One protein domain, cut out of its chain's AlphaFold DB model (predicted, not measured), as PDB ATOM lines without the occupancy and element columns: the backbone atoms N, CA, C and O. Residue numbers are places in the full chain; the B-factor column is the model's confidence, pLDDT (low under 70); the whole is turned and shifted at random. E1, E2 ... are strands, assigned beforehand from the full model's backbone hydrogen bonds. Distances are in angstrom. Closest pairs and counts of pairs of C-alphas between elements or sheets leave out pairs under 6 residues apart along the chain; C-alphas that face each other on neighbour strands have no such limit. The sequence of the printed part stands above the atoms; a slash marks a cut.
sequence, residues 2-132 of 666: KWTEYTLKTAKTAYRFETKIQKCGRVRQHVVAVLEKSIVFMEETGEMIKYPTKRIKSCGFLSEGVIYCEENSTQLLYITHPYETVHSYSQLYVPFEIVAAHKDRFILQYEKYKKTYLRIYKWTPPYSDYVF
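What this domain is: This is residues 2 to 132 of the 666 residues of an uncharacterized protein of Nematocida sp. 1 (strain ERTm2 / ATCC PRA-371) (UniProt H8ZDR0). Four small sheets follow one another like the blades of an open fan, or part of a propeller: the sheets E4 E5 E6 E7 and E8 E9 E10 E11 make its middle, E12 E13 E14 one end and the small E1 E2 E3 the other. The first strands E1, E4, E8 and E12 form the inner side, while the last strands E3, E7, E11 and E14 spread apart. The printed part has 131 residues with no named helix and fourteen strands, E1 to E14 in chain order; the class is all strand, and each sheet is a meander, each strand the antiparallel neighbour of the one before. The whole is compact, with a radius of gyration of the C-alphas of 15.0 A, yet elongated, spanning 47 by 25 by 24 A.

How they stand to each other: Begin with the strongly twisted sheet of E4, residues 21 to 27, E5, 30 to 35, E6, 38 to 42, and E7, 48 to 52. Its hairpins show N 25 and O 32 at 2.9 A, N 33 and O 40 at 2.9 A, and N 39 and O 51 at 2.9 A, within hydrogen-bond range. The next sheet holds E8, 56 to 61, E9, 66 to 70, E10, 75 to 79, and E11, 87 to 90; look for N 60 and O 67 at 2.8 A, N 68 and O 77 at 2.9 A, and N 78 and O 87 at 2.8 A. These two sheets are face to face, their facing parts 10.1 A centre to centre; the closest C-alphas of E4 and E8 are those of Gly 25 and Phe 61, 5.9 A. E12, 96 to 102, E13, 105 to 112, and E14, 115 to 122, form a strongly twisted sheet, with N 97 and O 109 at 2.8 A and N 108 and O 119 at 2.8 A. It is face to face with the E8 sheet in this stack of sheets, one after another; the closest C-alphas of E8 and E12 are those of Gly 60 and Ala 101, 4.8 A. E1, 2 to 4, E2, 7 to 9, and E3, 14 to 16, pair through N 4 and O 7 at 2.8 A and N 8 and O 15 at 2.8 A; the closest C-alphas of E1 and E4 are those of Trp 3 and Cys 24, 7.7 A. E7 and E11 are apart.

Where its parts are: Find C-alpha 2 at (279.755, 201.228, 393.225), where E1 begins. E4 starts at (286.385, 210.885, 392.480) and runs 16.3 A. E12 measures 17.6 A, E13 22.2 A, and E14 23.2 A, ending at C-alpha 122, (267.803, 218.378, 375.942).

The domain as a whole: The C-alphas farthest apart, of Thr 45 and Tyr 113, are 49.5 A apart. The printed part has no cut and no long link. Mean pLDDT of the printed part is 76.4; residues 111 to 132 are among those under 70.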
ATOM      1  N   LYS A   2     279.642 200.672 391.870       80.25
ATOM      2  CA  LYS A   2     279.755 201.228 393.225       80.25
ATOM      3  C   LYS A   2     281.083 201.966 393.305       80.25
ATOM      4  O   LYS A   2     282.056 201.469 392.748       80.25
ATOM      5  N   TRP A   3     281.127 203.119 393.951       81.62
ATOM      6  CA  TRP A   3     282.373 203.858 394.125       81.62
ATOM      7  C   TRP A   3     282.476 204.414 395.543       81.62
ATOM      8  O   TRP A   3     281.460 204.672 396.186       81.62
ATOM      9  N   THR A   4     283.706 204.522 396.021       82.75
ATOM     10  CA  THR A   4     284.134 205.226 397.235       82.75
ATOM     11  C   THR A   4     285.090 206.340 396.816       82.75
ATOM     12  O   THR A   4     285.485 206.387 395.653       82.75
ATOM     13  N   GLU A   5     285.505 207.213 397.735       84.69
ATOM     14  CA  GLU A   5     286.280 208.426 397.419       84.69
ATOM     15  C   GLU A   5     287.417 208.242 396.401       84.69
ATOM     16  O   GLU A   5     287.582 209.096 395.539       84.69
ATOM     17  N   TYR A   6     288.147 207.125 396.442       87.31
ATOM     18  CA  TYR A   6     289.287 206.855 395.556       87.31
ATOM     19  C   TYR A   6     289.150 205.558 394.756       87.31
ATOM     20  O   TYR A   6     290.089 205.145 394.080       87.31
ATOM     21  N   THR A   7     288.029 204.842 394.859       82.94
ATOM     22  CA  THR A   7     287.901 203.508 394.254       82.94
ATOM     23  C   THR A   7     286.584 203.353 393.521       82.94
ATOM     24  O   THR A   7     285.515 203.560 394.085       82.94
ATOM     25  N   LEU A   8     286.647 202.911 392.269       85.62
ATOM     26  CA  LEU A   8     285.491 202.612 391.435       85.62
ATOM     27  C   LEU A   8     285.424 201.115 391.148       85.62
ATOM     28  O   LEU A   8     286.269 200.560 390.454       85.62
ATOM     29  N   LYS A   9     284.374 200.457 391.640       83.31
ATOM     30  CA  LYS A   9     284.107 199.040 391.396       83.31
ATOM     31  C   LYS A   9     283.049 198.869 390.305       83.31
ATOM     32  O   LYS A   9     281.866 199.214 390.468       83.31
ATOM     33  N   THR A  10     283.479 198.306 389.181       79.88
ATOM     34  CA  THR A  10     282.599 197.821 388.112       79.88
ATOM     35  C   THR A  10     282.243 196.347 388.347       79.88
ATOM     36  O   THR A  10     282.571 195.782 389.389       79.88
ATOM     37  N   ALA A  11     281.510 195.727 387.420       73.75
ATOM     38  CA  ALA A  11     281.195 194.300 387.513       73.75
ATOM     39  C   ALA A  11     282.424 193.404 387.263       73.75
ATOM     40  O   ALA A  11     282.457 192.293 387.776       73.75
ATOM     41  N   LYS A  12     283.407 193.884 386.486       74.38
ATOM     42  CA  LYS A  12     284.577 193.107 386.044       74.38
ATOM     43  C   LYS A  12     285.869 193.494 386.775       74.38
ATOM     44  O   LYS A  12     286.698 192.637 387.038       74.38
ATOM     45  N   THR A  13     286.014 194.767 387.140       77.94
ATOM     46  CA  THR A  13     287.289 195.345 387.604       77.94
ATOM     47  C   THR A  13     287.074 196.414 388.673       77.94
ATOM     48  O   THR A  13     286.050 197.111 388.682       77.94
ATOM     49  N   ALA A  14     288.052 196.560 389.568       82.88
ATOM     50  CA  ALA A  14     288.127 197.647 390.540       82.88
ATOM     51  C   ALA A  14     289.284 198.585 390.176       82.88
ATOM     52  O   ALA A  14     290.422 198.142 390.054       82.88
ATOM     53  N   TYR A  15     288.981 199.870 390.019       83.44
ATOM     54  CA  TYR A  15     289.938 200.913 389.660       83.44
ATOM     55  C   TYR A  15     290.224 201.780 390.881       83.44
ATOM     56  O   TYR A  15     289.286 202.197 391.565       83.44
ATOM     57  N   ARG A  16     291.500 202.063 391.151       86.38
ATOM     58  CA  ARG A  16     291.934 202.969 392.220       86.38
ATOM     59  C   ARG A  16     292.532 204.226 391.599       86.38
ATOM     60  O   ARG A  16     293.397 204.128 390.738       86.38
ATOM     61  N   PHE A  17     292.066 205.383 392.047       84.25
ATOM     62  CA  PHE A  17     292.520 206.691 391.589       84.25
ATOM     63  C   PHE A  17     293.370 207.355 392.668       84.25
ATOM     64  O   PHE A  17     293.108 207.200 393.858       84.25
ATOM     65  N   GLU A  18     294.379 208.113 392.245       83.12
ATOM     66  CA  GLU A  18     295.226 208.914 393.141       83.12
ATOM     67  C   GLU A  18     294.483 210.134 393.695       83.12
ATOM     68  O   GLU A  18     294.770 210.610 394.789       83.12
ATOM     69  N   THR A  19     293.503 210.639 392.943       85.44
ATOM     70  CA  THR A  19     292.688 211.791 393.323       85.44
ATOM     71  C   THR A  19     291.246 211.386 393.577       85.44
ATOM     72  O   THR A  19     290.752 210.384 393.054       85.44
ATOM     73  N   LYS A  20     290.572 212.178 394.417       85.38
ATOM     74  CA  LYS A  20     289.194 211.923 394.813       85.38
ATOM     75  C   LYS A  20     288.273 211.990 393.598       85.38
ATOM     76  O   LYS A  20     288.270 212.961 392.838       85.38
ATOM     77  N   ILE A  21     287.457 210.958 393.455       87.25
ATOM     78  CA  ILE A  21     286.385 210.885 392.480       87.25
ATOM     79  C   ILE A  21     285.300 211.885 392.890       87.25
ATOM     80  O   ILE A  21     284.724 211.786 393.972       87.25
ATOM     81  N   GLN A  22     284.998 212.842 392.014       86.31
ATOM     82  CA  GLN A  22     283.880 213.767 392.205       86.31
ATOM     83  C   GLN A  22     282.560 213.133 391.760       86.31
ATOM     84  O   GLN A  22     281.536 213.257 392.431       86.31
ATOM     85  N   LYS A  23     282.571 212.449 390.610       87.62
ATOM     86  CA  LYS A  23     281.377 211.813 390.040       87.62
ATOM     87  C   LYS A  23     281.761 210.646 389.136       87.62
ATOM     88  O   LYS A  23     282.781 210.697 388.459       87.62
ATOM     89  N   CYS A  24     280.920 209.616 389.076       87.56
ATOM     90  CA  CYS A  24     281.066 208.505 388.130       87.56
ATOM     91  C   CYS A  24     279.791 208.288 387.322       87.56
ATOM     92  O   CYS A  24     278.684 208.462 387.837       87.56
ATOM     93  N   GLY A  25     279.946 207.821 386.087       86.50
ATOM     94  CA  GLY A  25     278.835 207.530 385.194       86.50
ATOM     95  C   GLY A  25     279.198 206.547 384.090       86.50
ATOM     96  O   GLY A  25     280.293 205.989 384.051       86.50
ATOM     97  N   ARG A  26     278.237 206.315 383.199       84.69
ATOM     98  CA  ARG A  26     278.435 205.548 381.967       84.69
ATOM     99  C   ARG A  26     278.119 206.433 380.777       84.69
ATOM    100  O   ARG A  26     277.088 207.103 380.786       84.69
ATOM    101  N   VAL A  27     278.991 206.383 379.783       83.69
ATOM    102  CA  VAL A  27     278.892 207.112 378.520       83.69
ATOM    103  C   VAL A  27     279.143 206.101 377.413       83.69
ATOM    104  O   VAL A  27     280.202 205.477 377.389       83.69
ATOM    105  N   ARG A  28     278.180 205.904 376.510       83.88
ATOM    106  CA  ARG A  28     278.198 204.808 375.530       83.88
ATOM    107  C   ARG A  28     278.506 203.467 376.225       83.88
ATOM    108  O   ARG A  28     277.789 203.065 377.141       83.88
ATOM    109  N   GLN A  29     279.578 202.805 375.803       80.44
ATOM    110  CA  GLN A  29     280.118 201.573 376.379       80.44
ATOM    111  C   GLN A  29     281.149 201.817 377.498       80.44
ATOM    112  O   GLN A  29     281.482 200.902 378.245       80.44
ATOM    113  N   HIS A  30     281.607 203.057 377.672       85.06
ATOM    114  CA  HIS A  30     282.664 203.412 378.611       85.06
ATOM    115  C   HIS A  30     282.111 203.691 380.010       85.06
ATOM    116  O   HIS A  30     281.044 204.291 380.203       85.06
ATOM    117  N   VAL A  31     282.881 203.288 381.017       88.94
ATOM    118  CA  VAL A  31     282.704 203.785 382.383       88.94
ATOM    119  C   VAL A  31     283.560 205.036 382.515       88.94
ATOM    120  O   VAL A  31     284.697 205.041 382.061       88.94
ATOM    121  N   VAL A  32     283.025 206.106 383.098       91.06
ATOM    122  CA  VAL A  32     283.728 207.392 383.175       91.06
ATOM    123  C   VAL A  32     283.769 207.889 384.611       91.06
ATOM    124  O   VAL A  32     282.740 207.919 385.293       91.06
ATOM    125  N   ALA A  33     284.958 208.284 385.062       91.25
ATOM    126  CA  ALA A  33     285.197 208.901 386.360       91.25
ATOM    127  C   ALA A  33     285.659 210.350 386.167       91.25
ATOM    128  O   ALA A  33     286.588 210.620 385.410       91.25
ATOM    129  N   VAL A  34     285.007 211.284 386.853       91.94
ATOM    130  CA  VAL A  34     285.377 212.701 386.866       91.94
ATOM    131  C   VAL A  34     286.143 212.985 388.151       91.94
ATOM    132  O   VAL A  34     285.643 212.740 389.251       91.94
ATOM    133  N   LEU A  35     287.363 213.482 387.986       92.56
ATOM    134  CA  LEU A  35     288.287 213.915 389.029       92.56
ATOM    135  C   LEU A  35     288.362 215.448 389.006       92.56
ATOM    136  O   LEU A  35     287.934 216.080 388.046       92.56
ATOM    137  N   GLU A  36     288.965 216.055 390.026       89.56
ATOM    138  CA  GLU A  36     289.006 217.519 390.166       89.56
ATOM    139  C   GLU A  36     289.585 218.263 388.947       89.56
ATOM    140  O   GLU A  36     289.110 219.347 388.617       89.56
ATOM    141  N   LYS A  37     290.590 217.688 388.270       91.81
ATOM    142  CA  LYS A  37     291.285 218.290 387.111       91.81
ATOM    143  C   LYS A  37     291.413 217.342 385.913       91.81
ATOM    144  O   LYS A  37     292.329 217.474 385.101       91.81
ATOM    145  N   SER A  38     290.569 216.316 385.835       92.00
ATOM    146  CA  SER A  38     290.590 215.397 384.694       92.00
ATOM    147  C   SER A  38     289.348 214.524 384.608       92.00
ATOM    148  O   SER A  38     288.734 214.205 385.623       92.00
ATOM    149  N   ILE A  39     289.056 214.034 383.408       94.19
ATOM    150  CA  ILE A  39     288.003 213.054 383.137       94.19
ATOM    151  C   ILE A  39     288.669 211.774 382.628       94.19
ATOM    152  O   ILE A  39     289.430 211.816 381.666       94.19
ATOM    153  N   VAL A  40     288.417 210.639 383.280       92.00
ATOM    154  CA  VAL A  40     289.026 209.346 382.944       92.00
ATOM    155  C   VAL A  40     287.982 208.422 382.334       92.00
ATOM    156  O   VAL A  40     286.988 208.092 382.983       92.00
ATOM    157  N   PHE A  41     288.230 207.987 381.102       91.56
ATOM    158  CA  PHE A  41     287.418 207.021 380.373       91.56
ATOM    159  C   PHE A  41     288.051 205.639 380.509       91.56
ATOM    160  O   PHE A  41     289.225 205.456 380.203       91.56
ATOM    161  N   MET A  42     287.275 204.677 380.995       88.38
ATOM    162  CA  MET A  42     287.667 203.273 381.073       88.38
ATOM    163  C   MET A  42     287.057 202.524 379.892       88.38
ATOM    164  O   MET A  42     285.828 202.496 379.739       88.38
ATOM    165  N   GLU A  43     287.910 201.924 379.067       80.00
ATOM    166  CA  GLU A  43     287.502 201.078 377.947       80.00
ATOM    167  C   GLU A  43     287.080 199.674 378.398       80.00
ATOM    168  O   GLU A  43     287.348 199.243 379.523       80.00
ATOM    169  N   GLU A  44     286.411 198.931 377.511       73.38
ATOM    170  CA  GLU A  44     286.007 197.546 377.788       73.38
ATOM    171  C   GLU A  44     287.204 196.614 378.022       73.38
ATOM    172  O   GLU A  44     287.080 195.638 378.766       73.38
ATOM    173  N   THR A  45     288.354 196.945 377.428       74.00
ATOM    174  CA  THR A  45     289.654 196.275 377.601       74.00
ATOM    175  C   THR A  45     290.238 196.464 379.002       74.00
ATOM    176  O   THR A  45     291.138 195.731 379.399       74.00
ATOM    177  N   GLY A  46     289.716 197.423 379.773       71.56
ATOM    178  CA  GLY A  46     290.244 197.817 381.075       71.56
ATOM    179  C   GLY A  46     291.272 198.947 381.017       71.56
ATOM    180  O   GLY A  46     291.689 199.415 382.076       71.56
ATOM    181  N   GLU A  47     291.633 199.414 379.820       81.69
ATOM    182  CA  GLU A  47     292.503 200.572 379.627       81.69
ATOM    183  C   GLU A  47     291.857 201.855 380.174       81.69
ATOM    184  O   GLU A  47     290.644 202.058 380.069       81.69
ATOM    185  N   MET A  48     292.672 202.715 380.794       85.69
ATOM    186  CA  MET A  48     292.247 203.998 381.353       85.69
ATOM    187  C   MET A  48     292.863 205.143 380.560       85.69
ATOM    188  O   MET A  48     294.073 205.355 380.604       85.69
ATOM    189  N   ILE A  49     292.017 205.936 379.912       87.06
ATOM    190  CA  ILE A  49     292.445 207.085 379.120       87.06
ATOM    191  C   ILE A  49     292.022 208.364 379.842       87.06
ATOM    192  O   ILE A  49     290.842 208.588 380.127       87.06
ATOM    193  N   LYS A  50     293.001 209.211 380.169       89.75
ATOM    194  CA  LYS A  50     292.811 210.431 380.961       89.75
ATOM    195  C   LYS A  50     292.784 211.668 380.066       89.75
ATOM    196  O   LYS A  50     293.752 211.950 379.371       89.75
ATOM    197  N   TYR A  51     291.711 212.446 380.167       90.62
ATOM    198  CA  TYR A  51     291.594 213.772 379.569       90.62
ATOM    199  C   TYR A  51     291.862 214.860 380.628       90.62
ATOM    200  O   TYR A  51     291.125 214.922 381.619       90.62
ATOM    201  N   PRO A  52     292.904 215.696 380.480       90.62
ATOM    202  CA  PRO A  52     293.198 216.772 381.424       90.62
ATOM    203  C   PRO A  52     292.213 217.943 381.272       90.62
ATOM    204  O   PRO A  52     291.872 218.334 380.161       90.62
ATOM    205  N   THR A  53     291.784 218.532 382.389       88.88
ATOM    206  CA  THR A  53     290.888 219.705 382.428       88.88
ATOM    207  C   THR A  53     291.426 220.756 383.402       88.88
ATOM    208  O   THR A  53     292.312 220.463 384.213       88.88
ATOM    209  N   LYS A  54     290.864 221.975 383.412       89.38
ATOM    210  CA  LYS A  54     290.985 222.831 384.607       89.38
ATOM    211  C   LYS A  54     290.105 222.274 385.729       89.38
ATOM    212  O   LYS A  54     289.512 221.198 385.610       89.38
ATOM    213  N   ARG A  55     290.038 223.000 386.846       91.25
ATOM    214  CA  ARG A  55     289.245 222.601 388.008       91.25
ATOM    215  C   ARG A  55     287.763 222.532 387.648       91.25
ATOM    216  O   ARG A  55     287.162 223.550 387.303       91.25
ATOM    217  N   ILE A  56     287.192 221.333 387.706       89.56
ATOM    218  CA  ILE A  56     285.791 221.081 387.366       89.56
ATOM    219  C   ILE A  56     284.918 221.527 388.540       89.56
ATOM    220  O   ILE A  56     285.027 220.990 389.642       89.56
ATOM    221  N   LYS A  57     284.039 222.504 388.288       87.94
ATOM    222  CA  LYS A  57     283.078 223.026 389.268       87.94
ATOM    223  C   LYS A  57     281.860 222.114 389.384       87.94
ATOM    224  O   LYS A  57     281.412 221.792 390.477       87.94
ATOM    225  N   SER A  58     281.307 221.701 388.245       87.19
ATOM    226  CA  SER A  58     280.162 220.789 388.200       87.19
ATOM    227  C   SER A  58     280.165 219.971 386.910       87.19
ATOM    228  O   SER A  58     280.693 220.406 385.885       87.19
ATOM    229  N   CYS A  59     279.597 218.765 386.959       88.69
ATOM    230  CA  CYS A  59     279.575 217.844 385.824       88.69
ATOM    231  C   CYS A  59     278.335 216.941 385.796       88.69
ATOM    232  O   CYS A  59     277.648 216.709 386.802       88.69
ATOM    233  N   GLY A  60     278.070 216.381 384.621       87.06
ATOM    234  CA  GLY A  60     276.946 215.504 384.347       87.06
ATOM    235  C   GLY A  60     277.247 214.487 383.249       87.06
ATOM    236  O   GLY A  60     278.059 214.735 382.363       87.06
ATOM    237  N   PHE A  61     276.575 213.336 383.302       85.06
ATOM    238  CA  PHE A  61     276.748 212.260 382.325       85.06
ATOM    239  C   PHE A  61     275.547 212.196 381.386       85.06
ATOM    240  O   PHE A  61     274.413 211.951 381.816       85.06
ATOM    241  N   LEU A  62     275.818 212.406 380.102       82.94
ATOM    242  CA  LEU A  62     274.889 212.153 379.013       82.94
ATOM    243  C   LEU A  62     275.145 210.757 378.418       82.94
ATOM    244  O   LEU A  62     276.134 210.103 378.734       82.94
ATOM    245  N   SER A  63     274.248 210.270 377.561       80.12
ATOM    246  CA  SER A  63     274.399 208.968 376.900       80.12
ATOM    247  C   SER A  63     275.622 208.930 375.990       80.12
ATOM    248  O   SER A  63     276.264 207.891 375.888       80.12
ATOM    249  N   GLU A  64     275.941 210.064 375.367       83.88
ATOM    250  CA  GLU A  64     276.989 210.193 374.353       83.88
ATOM    251  C   GLU A  64     278.271 210.860 374.871       83.88
ATOM    252  O   GLU A  64     279.297 210.762 374.209       83.88
ATOM    253  N   GLY A  65     278.247 211.511 376.042       89.00
ATOM    254  CA  GLY A  65     279.407 212.243 376.553       89.00
ATOM    255  C   GLY A  65     279.260 212.754 377.984       89.00
ATOM    256  O   GLY A  65     278.211 212.626 378.617       89.00
ATOM    257  N   VAL A  66     280.320 213.371 378.488       90.31
ATOM    258  CA  VAL A  66     280.352 214.108 379.752       90.31
ATOM    259  C   VAL A  66     280.190 215.592 379.462       90.31
ATOM    260  O   VAL A  66     280.938 216.161 378.671       90.31
ATOM    261  N   ILE A  67     279.232 216.225 380.133       89.94
ATOM    262  CA  ILE A  67     279.126 217.685 380.198       89.94
ATOM    263  C   ILE A  67     279.759 218.180 381.494       89.94
ATOM    264  O   ILE A  67     279.581 217.575 382.554       89.94
ATOM    265  N   TYR A  68     280.481 219.288 381.434       91.69
ATOM    266  CA  TYR A  68     281.106 219.875 382.611       91.69
ATOM    267  C   TYR A  68     281.278 221.386 382.462       91.69
ATOM    268  O   TYR A  68     281.267 221.923 381.355       91.69
ATOM    269  N   CYS A  69     281.411 222.077 383.590       89.94
ATOM    270  CA  CYS A  69     281.883 223.453 383.624       89.94
ATOM    271  C   CYS A  69     283.096 223.566 384.546       89.94
ATOM    272  O   CYS A  69     283.187 222.906 385.587       89.94
ATOM    273  N   GLU A  70     284.042 224.398 384.135       89.75
ATOM    274  CA  GLU A  70     285.218 224.739 384.928       89.75
ATOM    275  C   GLU A  70     284.892 225.896 385.883       89.75
ATOM    276  O   GLU A  70     283.960 226.672 385.647       89.75
ATOM    277  N   GLU A  71     285.646 226.023 386.975       84.88
ATOM    278  CA  GLU A  71     285.505 227.151 387.903       84.88
ATOM    279  C   GLU A  71     285.587 228.501 387.178       84.88
ATOM    280  O   GLU A  71     286.451 228.721 386.330       84.88
ATOM    281  N   ASN A  72     284.672 229.412 387.528       76.19
ATOM    282  CA  ASN A  72     284.546 230.758 386.955       76.19
ATOM    283  C   ASN A  72     284.331 230.807 385.430       76.19
ATOM    284  O   ASN A  72     284.401 231.881 384.834       76.19
ATOM    285  N   SER A  73     284.026 229.673 384.796       81.38
ATOM    286  CA  SER A  73     283.702 229.615 383.376       81.38
ATOM    287  C   SER A  73     282.221 229.901 383.130       81.38
ATOM    288  O   SER A  73     281.337 229.403 383.827       81.38
ATOM    289  N   THR A  74     281.943 230.681 382.087       81.44
ATOM    290  CA  THR A  74     280.605 230.850 381.495       81.44
ATOM    291  C   THR A  74     280.370 229.894 380.319       81.44
ATOM    292  O   THR A  74     279.354 229.977 379.623       81.44
ATOM    293  N   GLN A  75     281.317 228.982 380.080       83.69
ATOM    294  CA  GLN A  75     281.265 228.004 379.004       83.69
ATOM    295  C   GLN A  75     280.853 226.634 379.532       83.69
ATOM    296  O   GLN A  75     281.362 226.149 380.543       83.69
ATOM    297  N   LEU A  76     279.937 225.998 378.805       85.38
ATOM    298  CA  LEU A  76     279.604 224.595 378.995       85.38
ATOM    299  C   LEU A  76     280.499 223.771 378.072       85.38
ATOM    300  O   LEU A  76     280.488 223.986 376.860       85.38
ATOM    301  N   LEU A  77     281.249 222.835 378.637       89.44
ATOM    302  CA  LEU A  77     282.145 221.953 377.901       89.44
ATOM    303  C   LEU A  77     281.511 220.571 377.764       89.44
ATOM    304  O   LEU A  77     280.833 220.088 378.674       89.44
ATOM    305  N   TYR A  78     281.723 219.934 376.617       89.56
ATOM    306  CA  TYR A  78     281.207 218.607 376.317       89.56
ATOM    307  C   TYR A  78     282.272 217.749 375.648       89.56
ATOM    308  O   TYR A  78     282.848 218.139 374.632       89.56
ATOM    309  N   ILE A  79     282.509 216.573 376.221       88.81
ATOM    310  CA  ILE A  79     283.481 215.602 375.728       88.81
ATOM    311  C   ILE A  79     282.840 214.222 375.600       88.81
ATOM    312  O   ILE A  79     282.242 213.699 376.537       88.81
ATOM    313  N   THR A  80     282.960 213.631 374.424       86.12
ATOM    314  CA  THR A  80     282.428 212.309 374.058       86.12
ATOM    315  C   THR A  80     283.464 211.208 374.267       86.12
ATOM    316  O   THR A  80     283.132 210.132 374.762       86.12
ATOM    317  N   HIS A  81     284.723 211.501 373.939       84.56
ATOM    318  CA  HIS A  81     285.876 210.622 374.094       84.56
ATOM    319  C   HIS A  81     287.151 211.465 374.299       84.56
ATOM    320  O   HIS A  81     287.220 212.570 373.766       84.56
ATOM    321  N   PRO A  82     288.184 210.979 375.010       81.75
ATOM    322  CA  PRO A  82     289.439 211.708 375.244       81.75
ATOM    323  C   PRO A  82     290.223 212.070 373.975       81.75
ATOM    324  O   PRO A  82     291.018 213.004 374.010       81.75
ATOM    325  N   TYR A  83     290.003 211.348 372.874       81.25
ATOM    326  CA  TYR A  83     290.610 211.626 371.562       81.25
ATOM    327  C   TYR A  83     289.724 212.488 370.653       81.25
ATOM    328  O   TYR A  83     290.155 212.887 369.574       81.25
ATOM    329  N   GLU A  84     288.479 212.744 371.054       78.69
ATOM    330  CA  GLU A  84     287.548 213.571 370.292       78.69
ATOM    331  C   GLU A  84     287.656 215.036 370.740       78.69
ATOM    332  O   GLU A  84     287.984 215.350 371.888       78.69
ATOM    333  N   THR A  85     287.382 215.957 369.817       78.06
ATOM    334  CA  THR A  85     287.448 217.395 370.083       78.06
ATOM    335  C   THR A  85     286.430 217.794 371.148       78.06
ATOM    336  O   THR A  85     285.240 217.508 371.022       78.06
ATOM    337  N   VAL A  86     286.874 218.520 372.179       85.19
ATOM    338  CA  VAL A  86     285.957 219.080 373.177       85.19
ATOM    339  C   VAL A  86     285.143 220.203 372.560       85.19
ATOM    340  O   VAL A  86     285.679 221.175 372.027       85.19
ATOM    341  N   HIS A  87     283.828 220.085 372.676       81.31
ATOM    342  CA  HIS A  87     282.910 221.123 372.247       81.31
ATOM    343  C   HIS A  87     282.699 222.118 373.388       81.31
ATOM    344  O   HIS A  87     282.301 221.734 374.488       81.31
ATOM    345  N   SER A  88     282.960 223.397 373.118       82.06
ATOM    346  CA  SER A  88     282.675 224.497 374.040       82.06
ATOM    347  C   SER A  88     281.463 225.288 373.567       82.06
ATOM    348  O   SER A  88     281.340 225.618 372.385       82.06
ATOM    349  N   TYR A  89     280.564 225.598 374.498       75.38
ATOM    350  CA  TYR A  89     279.335 226.328 374.230       75.38
ATOM    351  C   TYR A  89     279.206 227.540 375.151       75.38
ATOM    352  O   TYR A  89     279.080 227.406 376.370       75.38
ATOM    353  N   SER A  90     279.152 228.732 374.559       64.06
ATOM    354  CA  SER A  90     278.831 229.981 375.258       64.06
ATOM    355  C   SER A  90     277.320 230.068 375.485       64.06
ATOM    356  O   SER A  90     276.576 230.436 374.577       64.06
ATOM    357  N   GLN A  91     276.842 229.677 376.670       61.75
ATOM    358  CA  GLN A  91     275.397 229.549 376.923       61.75
ATOM    359  C   GLN A  91     274.770 230.698 377.711       61.75
ATOM    360  O   GLN A  91     273.613 231.051 377.470       61.75
ATOM    361  N   LEU A  92     275.499 231.246 378.682       62.59
ATOM    362  CA  LEU A  92     275.008 232.247 379.624       62.59
ATOM    363  C   LEU A  92     276.096 233.303 379.834       62.59
ATOM    364  O   LEU A  92     277.275 232.980 379.865       62.59
ATOM    365  N   TYR A  93     275.705 234.565 380.018       73.75
ATOM    366  CA  TYR A  93     276.633 235.643 380.399       73.75
ATOM    367  C   TYR A  93     276.955 235.650 381.906       73.75
ATOM    368  O   TYR A  93     277.543 236.602 382.405       73.75
ATOM    369  N   VAL A  94     276.529 234.616 382.639       75.56
ATOM    370  CA  VAL A  94     276.723 234.458 384.085       75.56
ATOM    371  C   VAL A  94     277.237 233.048 384.391       75.56
ATOM    372  O   VAL A  94     276.897 232.119 383.648       75.56
ATOM    373  N   PRO A  95     278.036 232.865 385.458       80.19
ATOM    374  CA  PRO A  95     278.432 231.541 385.924       80.19
ATOM    375  C   PRO A  95     277.215 230.676 386.267       80.19
ATOM    376  O   PRO A  95     276.191 231.175 386.737       80.19
ATOM    377  N   PHE A  96     277.343 229.371 386.058       80.00
ATOM    378  CA  PHE A  96     276.281 228.403 386.319       80.00
ATOM    379  C   PHE A  96     276.838 227.087 386.866       80.00
ATOM    380  O   PHE A  96     278.045 226.836 386.839       80.00
ATOM    381  N   GLU A  97     275.942 226.234 387.348       77.38
ATOM    382  CA  GLU A  97     276.237 224.895 387.851       77.38
ATOM    383  C   GLU A  97     275.323 223.857 387.205       77.38
ATOM    384  O   GLU A  97     274.121 224.058 387.063       77.38
ATOM    385  N   ILE A  98     275.893 222.722 386.819       78.56
ATOM    386  CA  ILE A  98     275.169 221.549 386.345       78.56
ATOM    387  C   ILE A  98     274.679 220.785 387.573       78.56
ATOM    388  O   ILE A  98     275.403 219.964 388.143       78.56
ATOM    389  N   VAL A  99     273.438 221.043 387.974       72.44
ATOM    390  CA  VAL A  99     272.841 220.421 389.167       72.44
ATOM    391  C   VAL A  99     272.331 219.009 388.891       72.44
ATOM    392  O   VAL A  99     272.371 218.145 389.762       72.44
ATOM    393  N   ALA A 100     271.931 218.720 387.648       62.59
ATOM    394  CA  ALA A 100     271.471 217.393 387.250       62.59
ATOM    395  C   ALA A 100     271.792 217.086 385.784       62.59
ATOM    396  O   ALA A 100     271.756 217.972 384.933       62.59
ATOM    397  N   ALA A 101     272.060 215.812 385.479       67.56
ATOM    398  CA  ALA A 101     272.198 215.311 384.114       67.56
ATOM    399  C   ALA A 101     271.808 213.832 384.021       67.56
ATOM    400  O   ALA A 101     272.144 213.045 384.908       67.56
ATOM    401  N   HIS A 102     271.104 213.456 382.954       66.12
ATOM    402  CA  HIS A 102     270.694 212.079 382.701       66.12
ATOM    403  C   HIS A 102     270.411 211.841 381.212       66.12
ATOM    404  O   HIS A 102     269.492 212.440 380.649       66.12
ATOM    405  N   LYS A 103     271.125 210.881 380.605       73.31
ATOM    406  CA  LYS A 103     270.980 210.458 379.198       73.31
ATOM    407  C   LYS A 103     271.077 211.625 378.215       73.31
ATOM    408  O   LYS A 103     272.164 212.015 377.847       73.31
ATOM    409  N   ASP A 104     269.967 212.182 377.770       63.34
ATOM    410  CA  ASP A 104     269.913 213.244 376.777       63.34
ATOM    411  C   ASP A 104     269.617 214.609 377.410       63.34
ATOM    412  O   ASP A 104     269.218 215.512 376.692       63.34
ATOM    413  N   ARG A 105     269.713 214.788 378.737       62.56
ATOM    414  CA  ARG A 105     269.276 216.030 379.406       62.56
ATOM    415  C   ARG A 105     270.181 216.485 380.526       62.56
ATOM    416  O   ARG A 105     270.795 215.658 381.196       62.56
ATOM    417  N   PHE A 106     270.164 217.789 380.781       63.56
ATOM    418  CA  PHE A 106     270.830 218.396 381.926       63.56
ATOM    419  C   PHE A 106     270.171 219.701 382.373       63.56
ATOM    420  O   PHE A 106     269.420 220.318 381.618       63.56
ATOM    421  N   ILE A 107     270.426 220.100 383.618       63.31
ATOM    422  CA  ILE A 107     269.877 221.303 384.249       63.31
ATOM    423  C   ILE A 107     271.032 222.200 384.668       63.31
ATOM    424  O   ILE A 107     271.939 221.748 385.366       63.31
ATOM    425  N   LEU A 108     270.967 223.463 384.257       69.44
ATOM    426  CA  LEU A 108     271.852 224.522 384.712       69.44
ATOM    427  C   LEU A 108     271.142 225.368 385.764       69.44
ATOM    428  O   LEU A 108     270.051 225.876 385.510       69.44
ATOM    429  N   GLN A 109     271.777 225.543 386.913       68.31
ATOM    430  CA  GLN A 109     271.416 226.533 387.913       68.31
ATOM    431  C   GLN A 109     272.303 227.761 387.741       68.31
ATOM    432  O   GLN A 109     273.520 227.633 387.647       68.31
ATOM    433  N   TYR A 110     271.711 228.949 387.707       70.25
ATOM    434  CA  TYR A 110     272.455 230.208 387.719       70.25
ATOM    435  C   TYR A 110     271.720 231.263 388.525       70.25
ATOM    436  O   TYR A 110     270.497 231.225 388.669       70.25
ATOM    437  N   GLU A 111     272.471 232.241 389.011       66.06
ATOM    438  CA  GLU A 111     271.905 233.410 389.664       66.06
ATOM    439  C   GLU A 111     271.860 234.590 388.698       66.06
ATOM    440  O   GLU A 111     272.820 234.898 387.988       66.06
ATOM    441  N   LYS A 112     270.717 235.270 388.665       63.69
ATOM    442  CA  LYS A 112     270.540 236.531 387.946       63.69
ATOM    443  C   LYS A 112     269.604 237.408 388.767       63.69
ATOM    444  O   LYS A 112     268.684 236.901 389.384       63.69
ATOM    445  N   TYR A 113     269.823 238.718 388.833       62.12
ATOM    446  CA  TYR A 113     268.914 239.630 389.555       62.12
ATOM    447  C   TYR A 113     268.557 239.192 390.999       62.12
ATOM    448  O   TYR A 113     267.411 239.342 391.418       62.12
ATOM    449  N   LYS A 114     269.520 238.628 391.749       54.38
ATOM    450  CA  LYS A 114     269.326 238.073 393.111       54.38
ATOM    451  C   LYS A 114     268.282 236.946 393.206       54.38
ATOM    452  O   LYS A 114     267.681 236.741 394.256       54.38
ATOM    453  N   LYS A 115     268.037 236.239 392.105       45.06
ATOM    454  CA  LYS A 115     267.123 235.101 392.026       45.06
ATOM    455  C   LYS A 115     267.844 233.902 391.428       45.06
ATOM    456  O   LYS A 115     268.655 234.053 390.511       45.06
ATOM    457  N   THR A 116     267.496 232.722 391.924       49.91
ATOM    458  CA  THR A 116     267.999 231.445 391.416       49.91
ATOM    459  C   THR A 116     267.118 230.969 390.268       49.91
ATOM    460  O   THR A 116     265.901 230.804 390.411       49.91
ATOM    461  N   TYR A 117     267.739 230.751 389.114       51.16
ATOM    462  CA  TYR A 117     267.100 230.268 387.898       51.16
ATOM    463  C   TYR A 117     267.562 228.852 387.589       51.16
ATOM    464  O   TYR A 117     268.738 228.524 387.743       51.16
ATOM    465  N   LEU A 118     266.633 228.037 387.094       52.41
ATOM    466  CA  LEU A 118     266.925 226.713 386.559       52.41
ATOM    467  C   LEU A 118     266.591 226.685 385.071       52.41
ATOM    468  O   LEU A 118     265.461 226.970 384.668       52.41
ATOM    469  N   ARG A 119     267.563 226.290 384.248       58.31
ATOM    470  CA  ARG A 119     267.394 226.130 382.803       58.31
ATOM    471  C   ARG A 119     267.693 224.705 382.390       58.31
ATOM    472  O   ARG A 119     268.753 224.162 382.681       58.31
ATOM    473  N   ILE A 120     266.726 224.092 381.722       54.53
ATOM    474  CA  ILE A 120     266.754 222.673 381.382       54.53
ATOM    475  C   ILE A 120     267.057 222.532 379.897       54.53
ATOM    476  O   ILE A 120     266.412 223.166 379.065       54.53
ATOM    477  N   TYR A 121     268.003 221.659 379.579       56.44
ATOM    478  CA  TYR A 121     268.440 221.367 378.224       56.44
ATOM    479  C   TYR A 121     268.154 219.912 377.860       56.44
ATOM    480  O   TYR A 121     268.188 219.012 378.707       56.44
ATOM    481  N   LYS A 122     267.884 219.693 376.572       53.44
ATOM    482  CA  LYS A 122     267.803 218.378 375.942       53.44
ATOM    483  C   LYS A 122     268.791 218.352 374.774       53.44
ATOM    484  O   LYS A 122     268.779 219.275 373.970       53.44
ATOM    485  N   TRP A 123     269.568 217.281 374.676       57.66
ATOM    486  CA  TRP A 123     270.686 217.064 373.760       57.66
ATOM    487  C   TRP A 123     271.886 217.981 374.007       57.66
ATOM    488  O   TRP A 123     271.923 218.753 374.965       57.66
ATOM    489  N   THR A 124     272.905 217.833 373.163       55.22
ATOM    490  CA  THR A 124     274.048 218.736 373.120       55.22
ATOM    491  C   THR A 124     273.611 220.121 372.627       55.22
ATOM    492  O   THR A 124     272.766 220.233 371.734       55.22
ATOM    493  N   PRO A 125     274.166 221.206 373.187       48.03
ATOM    494  CA  PRO A 125     273.944 222.554 372.660       48.03
ATOM    495  C   PRO A 125     274.420 222.670 371.193       48.03
ATOM    496  O   PRO A 125     275.261 221.873 370.779       48.03
ATOM    497  N   PRO A 126     273.912 223.622 370.378       41.16
ATOM    498  CA  PRO A 126     273.353 224.923 370.757       41.16
ATOM    499  C   PRO A 126     271.821 225.015 370.702       41.16
ATOM    500  O   PRO A 126     271.280 226.112 370.839       41.16
ATOM    501  N   TYR A 127     271.099 223.909 370.502       34.47
ATOM    502  CA  TYR A 127     269.640 223.954 370.425       34.47
ATOM    503  C   TYR A 127     269.033 224.263 371.801       34.47
ATOM    504  O   TYR A 127     268.749 223.374 372.600       34.47
ATOM    505  N   SER A 128     268.815 225.551 372.089       34.72
ATOM    506  CA  SER A 128     267.874 225.988 373.117       34.72
ATOM    507  C   SER A 128     266.467 225.677 372.620       34.72
ATOM    508  O   SER A 128     265.756 226.529 372.084       34.72
ATOM    509  N   ASP A 129     266.088 224.419 372.744       27.95
ATOM    510  CA  ASP A 129     264.714 224.009 372.589       27.95
ATOM    511  C   ASP A 129     263.978 224.585 373.807       27.95
ATOM    512  O   ASP A 129     264.160 224.123 374.934       27.95
ATOM    513  N   TYR A 130     263.203 225.657 373.595       33.00
ATOM    514  CA  TYR A 130     262.224 226.169 374.560       33.00
ATOM    515  C   TYR A 130     261.177 225.074 374.784       33.00
ATOM    516  O   TYR A 130     260.086 225.078 374.214       33.00
ATOM    517  N   VAL A 131     261.549 224.074 375.571       26.38
ATOM    518  CA  VAL A 131     260.772 222.874 375.809       26.38
ATOM    519  C   VAL A 131     260.430 222.865 377.280       26.38
ATOM    520  O   VAL A 131     261.276 222.621 378.135       26.38
ATOM    521  N   PHE A 132     259.146 223.118 377.536       27.89
ATOM    522  CA  PHE A 132     258.419 222.729 378.738       27.89
ATOM    523  C   PHE A 132     259.131 221.596 379.482       27.89
ATOM    524  O   PHE A 132     259.160 220.461 378.983       27.89
TER     525      PHE A 132